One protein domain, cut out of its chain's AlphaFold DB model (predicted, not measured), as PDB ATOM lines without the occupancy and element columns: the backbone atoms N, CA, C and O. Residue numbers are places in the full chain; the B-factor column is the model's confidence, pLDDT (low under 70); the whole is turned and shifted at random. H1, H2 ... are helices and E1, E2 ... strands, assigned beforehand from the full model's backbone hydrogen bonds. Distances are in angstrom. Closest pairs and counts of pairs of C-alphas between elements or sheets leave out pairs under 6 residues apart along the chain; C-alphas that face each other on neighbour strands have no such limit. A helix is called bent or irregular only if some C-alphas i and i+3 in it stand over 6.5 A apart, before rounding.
ATOM      1  N   ILE A   2      41.761 -27.028 -50.004       68.06
ATOM      2  CA  ILE A   2      41.137 -27.909 -48.980       68.06
ATOM      3  C   ILE A   2      42.055 -28.155 -47.786       68.06
ATOM      4  O   ILE A   2      41.686 -27.860 -46.657       68.06
ATOM      5  N   LYS A   3      43.285 -28.600 -48.062       75.31
ATOM      6  CA  LYS A   3      44.304 -28.814 -47.027       75.31
ATOM      7  C   LYS A   3      44.590 -27.550 -46.217       75.31
ATOM      8  O   LYS A   3      44.695 -27.622 -45.006       75.31
ATOM      9  N   ALA A   4      44.628 -26.391 -46.874       81.44
ATOM     10  CA  ALA A   4      44.850 -25.118 -46.195       81.44
ATOM     11  C   ALA A   4      43.693 -24.750 -45.253       81.44
ATOM     12  O   ALA A   4      43.930 -24.227 -44.173       81.44
ATOM     13  N   LEU A   5      42.443 -25.048 -45.627       82.81
ATOM     14  CA  LEU A   5      41.273 -24.826 -44.773       82.81
ATOM     15  C   LEU A   5      41.273 -25.755 -43.550       82.81
ATOM     16  O   LEU A   5      40.991 -25.307 -42.436       82.81
ATOM     17  N   GLU A   6      41.591 -27.035 -43.766       80.62
ATOM     18  CA  GLU A   6      41.726 -28.025 -42.697       80.62
ATOM     19  C   GLU A   6      42.849 -27.595 -41.735       80.62
ATOM     20  O   GLU A   6      42.595 -27.400 -40.547       80.62
ATOM     21  N   GLU A   7      44.057 -27.324 -42.238       83.81
ATOM     22  CA  GLU A   7      45.196 -26.910 -41.410       83.81
ATOM     23  C   GLU A   7      44.963 -25.581 -40.685       83.81
ATOM     24  O   GLU A   7      45.259 -25.487 -39.495       83.81
ATOM     25  N   PHE A   8      44.352 -24.588 -41.338       85.50
ATOM     26  CA  PHE A   8      43.985 -23.324 -40.695       85.50
ATOM     27  C   PHE A   8      43.034 -23.555 -39.515       85.50
ATOM     28  O   PHE A   8      43.265 -23.082 -38.402       85.50
ATOM     29  N   SER A   9      41.983 -24.346 -39.737       84.00
ATOM     30  CA  SER A   9      40.971 -24.640 -38.719       84.00
ATOM     31  C   SER A   9      41.530 -25.457 -37.550       84.00
ATOM     32  O   SER A   9      41.043 -25.342 -36.420       84.00
ATOM     33  N   HIS A  10      42.535 -26.292 -37.818       82.19
ATOM     34  CA  HIS A  10      43.278 -27.040 -36.810       82.19
ATOM     35  C   HIS A  10      44.252 -26.147 -36.028       82.19
ATOM     36  O   HIS A  10      44.263 -26.216 -34.802       82.19
ATOM     37  N   GLN A  11      45.016 -25.281 -36.701       82.62
ATOM     38  CA  GLN A  11      45.992 -24.390 -36.065       82.62
ATOM     39  C   GLN A  11      45.324 -23.359 -35.143       82.62
ATOM     40  O   GLN A  11      45.878 -23.020 -34.101       82.62
ATOM     41  N   LYS A  12      44.136 -22.866 -35.511       81.94
ATOM     42  CA  LYS A  12      43.358 -21.908 -34.705       81.94
ATOM     43  C   LYS A  12      42.445 -22.567 -33.664       81.94
ATOM     44  O   LYS A  12      41.608 -21.897 -33.076       81.94
ATOM     45  N   ASP A  13      42.572 -23.881 -33.472       82.56
ATOM     46  CA  ASP A  13      41.813 -24.676 -32.500       82.56
ATOM     47  C   ASP A  13      40.281 -24.499 -32.571       82.56
ATOM     48  O   ASP A  13      39.561 -24.492 -31.573       82.56
ATOM     49  N   PHE A  14      39.737 -24.367 -33.786       87.00
ATOM     50  CA  PHE A  14      38.289 -24.255 -33.961       87.00
ATOM     51  C   PHE A  14      37.580 -25.533 -33.506       87.00
ATOM     52  O   PHE A  14      37.934 -26.633 -33.923       87.00
ATOM     53  N   GLY A  15      36.521 -25.406 -32.705       82.88
ATOM     54  CA  GLY A  15      35.705 -26.558 -32.320       82.88
ATOM     55  C   GLY A  15      35.071 -27.252 -33.534       82.88
ATOM     56  O   GLY A  15      34.753 -26.608 -34.537       82.88
ATOM     57  N   ARG A  16      34.822 -28.565 -33.437       83.56
ATOM     58  CA  ARG A  16      34.286 -29.401 -34.535       83.56
ATOM     59  C   ARG A  16      33.092 -28.773 -35.264       83.56
ATOM     60  O   ARG A  16      33.078 -28.737 -36.487       83.56
ATOM     61  N   ALA A  17      32.113 -28.255 -34.520       82.94
ATOM     62  CA  ALA A  17      30.916 -27.648 -35.102       82.94
ATOM     63  C   ALA A  17      31.234 -26.411 -35.964       82.94
ATOM     64  O   ALA A  17      30.596 -26.190 -36.991       82.94
ATOM     65  N   LEU A  18      32.230 -25.614 -35.561       86.06
ATOM     66  CA  LEU A  18      32.683 -24.454 -36.324       86.06
ATOM     67  C   LEU A  18      33.428 -24.891 -37.591       86.06
ATOM     68  O   LEU A  18      33.151 -24.353 -38.660       86.06
ATOM     69  N   ARG A  19      34.293 -25.912 -37.490       86.25
ATOM     70  CA  ARG A  19      35.005 -26.494 -38.644       86.25
ATOM     71  C   ARG A  19      34.041 -27.026 -39.700       86.25
ATOM     72  O   ARG A  19      34.112 -26.609 -40.850       86.25
ATOM     73  N   GLU A  20      33.076 -27.853 -39.290       84.38
ATOM     74  CA  GLU A  20      32.057 -28.414 -40.192       84.38
ATOM     75  C   GLU A  20      31.236 -27.305 -40.878       84.38
ATOM     76  O   GLU A  20      30.918 -27.394 -42.065       84.38
ATOM     77  N   LYS A  21      30.924 -26.221 -40.155       85.75
ATOM     78  CA  LYS A  21      30.185 -25.079 -40.708       85.75
ATOM     79  C   LYS A  21      31.011 -24.284 -41.724       85.75
ATOM     80  O   LYS A  21      30.472 -23.900 -42.763       85.75
ATOM     81  N   ILE A  22      32.293 -24.047 -41.438       87.38
ATOM     82  CA  ILE A  22      33.224 -23.382 -42.359       87.38
ATOM     83  C   ILE A  22      33.391 -24.224 -43.631       87.38
ATOM     84  O   ILE A  22      33.176 -23.710 -44.731       87.38
ATOM     85  N   GLU A  23      33.679 -25.521 -43.490       85.50
ATOM     86  CA  GLU A  23      33.798 -26.457 -44.614       85.50
ATOM     87  C   GLU A  23      32.537 -26.468 -45.479       85.50
ATOM     88  O   GLU A  23      32.623 -26.289 -46.694       85.50
ATOM     89  N   SER A  24      31.359 -26.591 -44.858       84.50
ATOM     90  CA  SER A  24      30.082 -26.590 -45.575       84.50
ATOM     91  C   SER A  24      29.875 -25.304 -46.380       84.50
ATOM     92  O   SER A  24      29.367 -25.359 -47.500       84.50
ATOM     93  N   LYS A  25      30.264 -24.135 -45.853       86.31
ATOM     94  CA  LYS A  25      30.062 -22.858 -46.553       86.31
ATOM     95  C   LYS A  25      31.037 -22.653 -47.704       86.31
ATOM     96  O   LYS A  25      30.640 -22.181 -48.771       86.31
ATOM     97  N   VAL A  26      32.296 -23.035 -47.514       85.75
ATOM     98  CA  VAL A  26      33.291 -23.022 -48.593       85.75
ATOM     99  C   VAL A  26      32.882 -24.010 -49.687       85.75
ATOM    100  O   VAL A  26      32.959 -23.695 -50.875       85.75
ATOM    101  N   GLN A  27      32.328 -25.160 -49.310       82.62
ATOM    102  CA  GLN A  27      31.780 -26.118 -50.259       82.62
ATOM    103  C   GLN A  27      30.560 -25.573 -51.018       82.62
ATOM    104  O   GLN A  27      30.472 -25.751 -52.233       82.62
ATOM    105  N   GLU A  28      29.635 -24.871 -50.356       84.88
ATOM    106  CA  GLU A  28      28.531 -24.174 -51.031       84.88
ATOM    107  C   GLU A  28      29.044 -23.149 -52.048       84.88
ATOM    108  O   GLU A  28      28.565 -23.115 -53.184       84.88
ATOM    109  N   LEU A  29      30.042 -22.342 -51.670       85.81
ATOM    110  CA  LEU A  29      30.688 -21.385 -52.572       85.81
ATOM    111  C   LEU A  29      31.235 -22.099 -53.819       85.81
ATOM    112  O   LEU A  29      31.048 -21.633 -54.943       85.81
ATOM    113  N   PHE A  30      31.861 -23.258 -53.628       83.44
ATOM    114  CA  PHE A  30      32.471 -24.042 -54.700       83.44
ATOM    115  C   PHE A  30      31.419 -24.706 -55.592       83.44
ATOM    116  O   PHE A  30      31.560 -24.731 -56.818       83.44
ATOM    117  N   ASN A  31      30.334 -25.210 -55.008       79.69
ATOM    118  CA  ASN A  31      29.221 -25.810 -55.740       79.69
ATOM    119  C   ASN A  31      28.471 -24.782 -56.590       79.69
ATOM    120  O   ASN A  31      28.114 -25.087 -57.727       79.69
ATOM    121  N   ASN A  32      28.316 -23.560 -56.080       83.00
ATOM    122  CA  ASN A  32      27.673 -22.453 -56.788       83.00
ATOM    123  C   ASN A  32      28.568 -21.806 -57.857       83.00
ATOM    124  O   ASN A  32      28.077 -21.039 -58.687       83.00
ATOM    125  N   CYS A  33      29.867 -22.117 -57.859       79.25
ATOM    126  CA  CYS A  33      30.802 -21.637 -58.865       79.25
ATOM    127  C   CYS A  33      30.538 -22.318 -60.216       79.25
ATOM    128  O   CYS A  33      30.626 -23.549 -60.347       79.25
ATOM    129  N   LYS A  34      30.182 -21.507 -61.223       77.44
ATOM    130  CA  LYS A  34      29.911 -21.976 -62.587       77.44
ATOM    131  C   LYS A  34      31.212 -22.355 -63.297       77.44
ATOM    132  O   LYS A  34      32.291 -21.884 -62.963       77.44
ATOM    133  N   ARG A  35      31.105 -23.201 -64.323       69.31
ATOM    134  CA  ARG A  35      32.249 -23.572 -65.168       69.31
ATOM    135  C   ARG A  35      32.838 -22.315 -65.828       69.31
ATOM    136  O   ARG A  35      32.084 -21.562 -66.439       69.31
ATOM    137  N   GLY A  36      34.150 -22.109 -65.700       66.56
ATOM    138  CA  GLY A  36      34.853 -20.916 -66.192       66.56
ATOM    139  C   GLY A  36      34.835 -19.713 -65.240       66.56
ATOM    140  O   GLY A  36      35.295 -18.640 -65.615       66.56
ATOM    141  N   GLN A  37      34.273 -19.850 -64.034       77.94
ATOM    142  CA  GLN A  37      34.306 -18.808 -63.012       77.94
ATOM    143  C   GLN A  37      35.473 -19.063 -62.047       77.94
ATOM    144  O   GLN A  37      35.608 -20.161 -61.504       77.94
ATOM    145  N   SER A  38      36.295 -18.038 -61.813       78.31
ATOM    146  CA  SER A  38      37.372 -18.079 -60.827       78.31
ATOM    147  C   SER A  38      36.864 -17.738 -59.421       78.31
ATOM    148  O   SER A  38      35.968 -16.901 -59.211       78.31
ATOM    149  N   ILE A  39      37.438 -18.416 -58.430       83.06
ATOM    150  CA  ILE A  39      37.293 -18.091 -57.013       83.06
ATOM    151  C   ILE A  39      38.601 -17.472 -56.541       83.06
ATOM    152  O   ILE A  39      39.672 -17.965 -56.881       83.06
ATOM    153  N   THR A  40      38.489 -16.404 -55.751       86.12
ATOM    154  CA  THR A  40      39.630 -15.771 -55.094       86.12
ATOM    155  C   THR A  40      39.766 -16.232 -53.652       86.12
ATOM    156  O   THR A  40      38.766 -16.577 -53.009       86.12
ATOM    157  N   LEU A  41      40.984 -16.175 -53.112       86.00
ATOM    158  CA  LEU A  41      41.219 -16.408 -51.684       86.00
ATOM    159  C   LEU A  41      40.418 -15.431 -50.805       86.00
ATOM    160  O   LEU A  41      39.831 -15.855 -49.812       86.00
ATOM    161  N   ASP A  42      40.258 -14.174 -51.230       87.88
ATOM    162  CA  ASP A  42      39.445 -13.174 -50.518       87.88
ATOM    163  C   ASP A  42      37.967 -13.562 -50.400       87.88
ATOM    164  O   ASP A  42      37.325 -13.338 -49.368       87.88
ATOM    165  N   LYS A  43      37.399 -14.183 -51.444       86.81
ATOM    166  CA  LYS A  43      36.016 -14.682 -51.392       86.81
ATOM    167  C   LYS A  43      35.876 -15.792 -50.359       86.81
ATOM    168  O   LYS A  43      34.845 -15.863 -49.694       86.81
ATOM    169  N   ILE A  44      36.892 -16.640 -50.223       88.12
ATOM    170  CA  ILE A  44      36.916 -17.727 -49.240       88.12
ATOM    171  C   ILE A  44      37.076 -17.150 -47.834       88.12
ATOM    172  O   ILE A  44      36.279 -17.487 -46.962       88.12
ATOM    173  N   GLN A  45      38.009 -16.215 -47.642       89.94
ATOM    174  CA  GLN A  45      38.180 -15.481 -46.389       89.94
ATOM    175  C   GLN A  45      36.878 -14.812 -45.947       89.94
ATOM    176  O   GLN A  45      36.445 -15.004 -44.818       89.94
ATOM    177  N   THR A  46      36.171 -14.149 -46.864       91.44
ATOM    178  CA  THR A  46      34.868 -13.535 -46.572       91.44
ATOM    179  C   THR A  46      33.843 -14.561 -46.061       91.44
ATOM    180  O   THR A  46      33.075 -14.260 -45.146       91.44
ATOM    181  N   GLN A  47      33.812 -15.781 -46.621       90.25
ATOM    182  CA  GLN A  47      32.917 -16.838 -46.123       90.25
ATOM    183  C   GLN A  47      33.331 -17.341 -44.736       90.25
ATOM    184  O   GLN A  47      32.462 -17.580 -43.899       90.25
ATOM    185  N   ILE A  48      34.635 -17.490 -44.490       89.75
ATOM    186  CA  ILE A  48      35.182 -17.918 -43.196       89.75
ATOM    187  C   ILE A  48      34.866 -16.866 -42.120       89.75
ATOM    188  O   ILE A  48      34.260 -17.183 -41.096       89.75
ATOM    189  N   ASP A  49      35.179 -15.598 -42.383       91.38
ATOM    190  CA  ASP A  49      35.013 -14.478 -41.453       91.38
ATOM    191  C   ASP A  49      33.550 -14.230 -41.065       91.38
ATOM    192  O   ASP A  49      33.261 -13.795 -39.944       91.38
ATOM    193  N   ALA A  50      32.613 -14.527 -41.973       90.06
ATOM    194  CA  ALA A  50      31.177 -14.454 -41.712       90.06
ATOM    195  C   ALA A  50      30.690 -15.518 -40.712       90.06
ATOM    196  O   ALA A  50      29.619 -15.368 -40.121       90.06
ATOM    197  N   ILE A  51      31.453 -16.598 -40.530       90.00
ATOM    198  CA  ILE A  51      31.100 -17.731 -39.667       90.00
ATOM    199  C   ILE A  51      31.834 -17.664 -38.327       90.00
ATOM    200  O   ILE A  51      31.284 -18.125 -37.325       90.00
ATOM    201  N   ILE A  52      33.034 -17.078 -38.303       88.00
ATOM    202  CA  ILE A  52      33.815 -16.889 -37.080       88.00
ATOM    203  C   ILE A  52      33.018 -16.017 -36.087       88.00
ATOM    204  O   ILE A  52      32.648 -14.877 -36.420       88.00
ATOM    205  N   PRO A  53      32.733 -16.533 -34.878       88.19
ATOM    206  CA  PRO A  53      31.973 -15.813 -33.866       88.19
ATOM    207  C   PRO A  53      32.793 -14.663 -33.254       88.19
ATOM    208  O   PRO A  53      33.992 -14.527 -33.490       88.19
ATOM    209  N   VAL A  54      32.124 -13.758 -32.531       86.38
ATOM    210  CA  VAL A  54      32.720 -12.487 -32.066       86.38
ATOM    211  C   VAL A  54      33.845 -12.704 -31.050       86.38
ATOM    212  O   VAL A  54      34.821 -11.962 -31.045       86.38
ATOM    213  N   ASP A  55      33.728 -13.739 -30.227       87.06
ATOM    214  CA  ASP A  55      34.735 -14.199 -29.266       87.06
ATOM    215  C   ASP A  55      36.019 -14.723 -29.929       87.06
ATOM    216  O   ASP A  55      37.060 -14.760 -29.284       87.06
ATOM    217  N   LEU A  56      35.965 -15.055 -31.221       87.81
ATOM    218  CA  LEU A  56      37.098 -15.504 -32.034       87.81
ATOM    219  C   LEU A  56      37.476 -14.485 -33.123       87.81
ATOM    220  O   LEU A  56      38.104 -14.833 -34.124       87.81
ATOM    221  N   ALA A  57      37.086 -13.215 -32.959       88.06
ATOM    222  CA  ALA A  57      37.275 -12.179 -33.976       88.06
ATOM    223  C   ALA A  57      38.745 -11.947 -34.373       88.06
ATOM    224  O   ALA A  57      38.995 -11.496 -35.487       88.06
ATOM    225  N   GLU A  58      39.703 -12.293 -33.508       88.50
ATOM    226  CA  GLU A  58      41.145 -12.231 -33.793       88.50
ATOM    227  C   GLU A  58      41.594 -13.151 -34.938       88.50
ATOM    228  O   GLU A  58      42.645 -12.933 -35.534       88.50
ATOM    229  N   HIS A  59      40.796 -14.164 -35.283       88.19
ATOM    230  CA  HIS A  59      41.080 -15.062 -36.399       88.19
ATOM    231  C   HIS A  59      40.490 -14.575 -37.728       88.19
ATOM    232  O   HIS A  59      40.774 -15.166 -38.773       88.19
ATOM    233  N   LYS A  60      39.693 -13.499 -37.717       89.62
ATOM    234  CA  LYS A  60      39.148 -12.919 -38.948       89.62
ATOM    235  C   LYS A  60      40.239 -12.250 -39.766       89.62
ATOM    236  O   LYS A  60      41.155 -11.656 -39.211       89.62
ATOM    237  N   ASN A  61      40.097 -12.291 -41.084       90.12
ATOM    238  CA  ASN A  61      41.062 -11.765 -42.047       90.12
ATOM    239  C   ASN A  61      42.451 -12.432 -42.027       90.12
ATOM    240  O   ASN A  61      43.377 -11.889 -42.611       90.12
ATOM    241  N   THR A  62      42.617 -13.586 -41.368       90.69
ATOM    242  CA  THR A  62      43.934 -14.254 -41.250       90.69
ATOM    243  C   THR A  62      44.105 -15.453 -42.184       90.69
ATOM    244  O   THR A  62      45.171 -16.064 -42.227       90.69
ATOM    245  N   PHE A  63      43.061 -15.824 -42.929       88.31
ATOM    246  CA  PHE A  63      43.094 -17.015 -43.776       88.31
ATOM    247  C   PHE A  63      43.995 -16.830 -45.001       88.31
ATOM    248  O   PHE A  63      44.771 -17.724 -45.319       88.31
ATOM    249  N   VAL A  64      43.909 -15.682 -45.682       87.00
ATOM    250  CA  VAL A  64      44.751 -15.377 -46.853       87.00
ATOM    251  C   VAL A  64      46.227 -15.388 -46.463       87.00
ATOM    252  O   VAL A  64      47.023 -16.066 -47.113       87.00
ATOM    253  N   ASP A  65      46.569 -14.715 -45.362       86.56
ATOM    254  CA  ASP A  65      47.931 -14.684 -44.824       86.56
ATOM    255  C   ASP A  65      48.422 -16.099 -44.515       86.56
ATOM    256  O   ASP A  65      49.489 -16.497 -44.973       86.56
ATOM    257  N   PHE A  66      47.591 -16.913 -43.859       86.88
ATOM    258  CA  PHE A  66      47.920 -18.307 -43.576       86.88
ATOM    259  C   PHE A  66      48.212 -19.123 -44.845       86.88
ATOM    260  O   PHE A  66      49.181 -19.883 -44.874       86.88
ATOM    261  N   VAL A  67      47.397 -18.989 -45.897       84.44
ATOM    262  CA  VAL A  67      47.602 -19.718 -47.162       84.44
ATOM    263  C   VAL A  67      48.944 -19.332 -47.795       84.44
ATOM    264  O   VAL A  67      49.695 -20.216 -48.212       84.44
ATOM    265  N   ASN A  68      49.249 -18.034 -47.821       80.94
ATOM    266  CA  ASN A  68      50.466 -17.490 -48.421       80.94
ATOM    267  C   ASN A  68      51.727 -17.849 -47.618       80.94
ATOM    268  O   ASN A  68      52.730 -18.264 -48.195       80.94
ATOM    269  N   GLU A  69      51.676 -17.733 -46.289       82.44
ATOM    270  CA  GLU A  69      52.808 -18.010 -45.394       82.44
ATOM    271  C   GLU A  69      53.185 -19.495 -45.354       82.44
ATOM    272  O   GLU A  69      54.361 -19.832 -45.227       82.44
ATOM    273  N   ASN A  70      52.204 -20.391 -45.498       78.44
ATOM    274  CA  ASN A  70      52.430 -21.838 -45.466       78.44
ATOM    275  C   ASN A  70      52.707 -22.440 -46.854       78.44
ATOM    276  O   ASN A  70      52.768 -23.661 -46.997       78.44
ATOM    277  N   GLY A  71      52.894 -21.604 -47.885       63.28
ATOM    278  CA  GLY A  71      53.316 -22.054 -49.213       63.28
ATOM    279  C   GLY A  71      52.313 -22.981 -49.898       63.28
ATOM    280  O   GLY A  71      52.690 -23.781 -50.755       63.28
ATOM    281  N   PHE A  72      51.030 -22.899 -49.534       69.75
ATOM    282  CA  PHE A  72      49.996 -23.551 -50.318       69.75
ATOM    283  C   PHE A  72      49.964 -22.826 -51.665       69.75
ATOM    284  O   PHE A  72      49.529 -21.682 -51.714       69.75
ATOM    285  N   GLU A  73      50.439 -23.466 -52.739       62.12
ATOM    286  CA  GLU A  73      50.448 -22.949 -54.124       62.12
ATOM    287  C   GLU A  73      49.016 -22.733 -54.662       62.12
ATOM    288  O   GLU A  73      48.547 -23.391 -55.591       62.12
ATOM    289  N   VAL A  74      48.256 -21.850 -54.022       62.69
ATOM    290  CA  VAL A  74      46.913 -21.459 -54.415       62.69
ATOM    291  C   VAL A  74      47.050 -20.104 -55.075       62.69
ATOM    292  O   VAL A  74      47.345 -19.113 -54.417       62.69
ATOM    293  N   ASN A  75      46.848 -20.072 -56.389       64.81
ATOM    294  CA  ASN A  75      46.794 -18.821 -57.132       64.81
ATOM    295  C   ASN A  75      45.734 -17.886 -56.524       64.81
ATOM    296  O   ASN A  75      44.694 -18.355 -56.053       64.81
ATOM    297  N   GLU A  76      45.967 -16.571 -56.596       65.19
ATOM    298  CA  GLU A  76      45.009 -15.543 -56.149       65.19
ATOM    299  C   GLU A  76      43.619 -15.744 -56.759       65.19
ATOM    300  O   GLU A  76      42.613 -15.486 -56.100       65.19
ATOM    301  N   GLU A  77      43.572 -16.275 -57.984       70.62
ATOM    302  CA  GLU A  77      42.383 -16.766 -58.665       70.62
ATOM    303  C   GLU A  77      42.582 -18.204 -59.143       70.62
ATOM    304  O   GLU A  77      43.564 -18.526 -59.815       70.62
ATOM    305  N   PHE A  78      41.616 -19.075 -58.847       71.25
ATOM    306  CA  PHE A  78      41.642 -20.458 -59.314       71.25
ATOM    307  C   PHE A  78      40.258 -20.961 -59.726       71.25
ATOM    308  O   PHE A  78      39.226 -20.566 -59.175       71.25
ATOM    309  N   GLU A  79      40.233 -21.860 -60.709       72.06
ATOM    310  CA  GLU A  79      39.035 -22.631 -61.029       72.06
ATOM    311  C   GLU A  79      38.905 -23.807 -60.059       72.06
ATOM    312  O   GLU A  79      39.870 -24.521 -59.789       72.06
ATOM    313  N   VAL A  80      37.694 -24.045 -59.554       67.56
ATOM    314  CA  VAL A  80      37.440 -25.208 -58.698       67.56
ATOM    315  C   VAL A  80      37.286 -26.446 -59.569       67.56
ATOM    316  O   VAL A  80      36.285 -26.600 -60.280       67.56
ATOM    317  N   SER A  81      38.252 -27.359 -59.478       67.62
ATOM    318  CA  SER A  81      38.190 -28.622 -60.207       67.62
ATOM    319  C   SER A  81      37.091 -29.537 -59.647       67.62
ATOM    320  O   SER A  81      36.710 -29.468 -58.474       67.62
ATOM    321  N   ALA A  82      36.573 -30.451 -60.473       66.69
ATOM    322  CA  ALA A  82      35.623 -31.466 -60.007       66.69
ATOM    323  C   ALA A  82      36.226 -32.373 -58.910       66.69
ATOM    324  O   ALA A  82      35.507 -32.826 -58.018       66.69
ATOM    325  N   SER A  83      37.543 -32.597 -58.947       65.06
ATOM    326  CA  SER A  83      38.297 -33.308 -57.910       65.06
ATOM    327  C   SER A  83      38.283 -32.578 -56.568       65.06
ATOM    328  O   SER A  83      38.058 -33.225 -55.545       65.06
ATOM    329  N   ASP A  84      38.433 -31.251 -56.561       65.81
ATOM    330  CA  ASP A  84      38.380 -30.459 -55.326       65.81
ATOM    331  C   ASP A  84      36.987 -30.538 -54.696       65.81
ATOM    332  O   ASP A  84      36.849 -30.779 -53.499       65.81
ATOM    333  N   LYS A  85      35.923 -30.439 -55.506       68.00
ATOM    334  CA  LYS A  85      34.544 -30.585 -55.003       68.00
ATOM    335  C   LYS A  85      34.317 -31.944 -54.336       68.00
ATOM    336  O   LYS A  85      33.676 -32.007 -53.286       68.00
ATOM    337  N   LYS A  86      34.871 -33.019 -54.912       68.88
ATOM    338  CA  LYS A  86      34.761 -34.376 -54.359       68.88
ATOM    339  C   LYS A  86      35.455 -34.495 -52.997       68.88
ATOM    340  O   LYS A  86      34.870 -35.075 -52.090       68.88
ATOM    341  N   GLN A  87      36.646 -33.921 -52.835       69.56
ATOM    342  CA  GLN A  87      37.440 -34.013 -51.601       69.56
ATOM    343  C   GLN A  87      36.815 -33.291 -50.384       69.56
ATOM    344  O   GLN A  87      37.126 -33.638 -49.246       69.56
TER     345      GLN A  87
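Overview. This is residues 2 to 87 of the 146 residues of an uncharacterized protein of Citrobacter freundii (UniProt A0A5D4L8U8). Four helices ring a small core: the antiparallel helical hairpin of H1 and H2 makes one part of it, H3 packs on H2, and H5 crosses H1 and packs on H3. The irregular H4 lies at one end of the long axis; a small ribbon of two short strands, E1 and E2, lies toward the other end, where H6 also sits by H2. The printed part has 86 residues, with elements in the order H1 H2 E1 H3 H4 H5 E2 H6: six named helices and two named strands, mostly helix, the sheet order being E1 - E2, antiparallel. It is compact, with a radius of gyration of the C-alphas of 12.4 A and spans of 37 by 25 by 19 A.

Arrangement. H1, residues 2 to 11, and H2, residues 16 to 32, form a helical hairpin over a tight link. They only just touch, with 3 pairs of C-alphas within 8 A, the closest those of Ser 9 and Arg 19 at 6.2 A, at a shallow tilt of 23 degrees, opposite ways; H2 touches H1 with residues 19 to 23 alone. E1, residues 38 to 40, is the antiparallel neighbour of E2, residues 77 to 79: N 39 and O 78 are 2.9 A apart and N 78 and O 39 are 3.0 A apart, both within hydrogen-bond range. H3, residues 41 to 49, touches H2, which takes part with residues 22 to 29 alone; the closest C-alphas, of Ile 22 and Ile 48, are 5.9 A apart, at a steep tilt of 41 degrees. H4, residues 54 to 59, is irregular, with C-alphas 55 and 58 8.1 A apart; it is close to H3 but not clearly touching, the closest C-alphas, of Asp 49 and His 59, being 7.9 A apart. H5, residues 63 to 69, touches H3, with C-alphas of Gln 45 and Phe 63 closest at 5.8 A. H5 also touches H1, about perpendicular at 83 degrees, the closest C-alphas being those of Ala 4 and Val 67 at 6.1 A. H6, residues 82 to 87, only just touches H2, with 3 pairs of C-alphas within 8 A, the closest those of Phe 30 and Lys 85 at 6.9 A. H1 and H3 are apart. Every O i to N i+4 pair is within hydrogen-bond range in H1, H2, H3, H5 and H6; in H4 0 of 2 are, beside 2 of 3 O i to N i+3 pairs.

Along the chain. H1 begins at C-alpha 2 (41.137, -27.909, -48.980) and is 14.2 A long. H2 is 24.2 A long and ends at C-alpha 32 (27.673, -22.453, -56.788). H3 is 12.1 A long, and H6 ends at C-alpha 87 (37.440, -34.013, -51.601).

Size, cuts and confidence. The C-alphas of Gly 36 and Asp 55, the two farthest apart, are 37.5 A apart. The printed part has no cut and no long link. Its mean pLDDT is 81.0; residue 2 and residues 35 to 36, 71 to 76 and 80 to 87 are under 70.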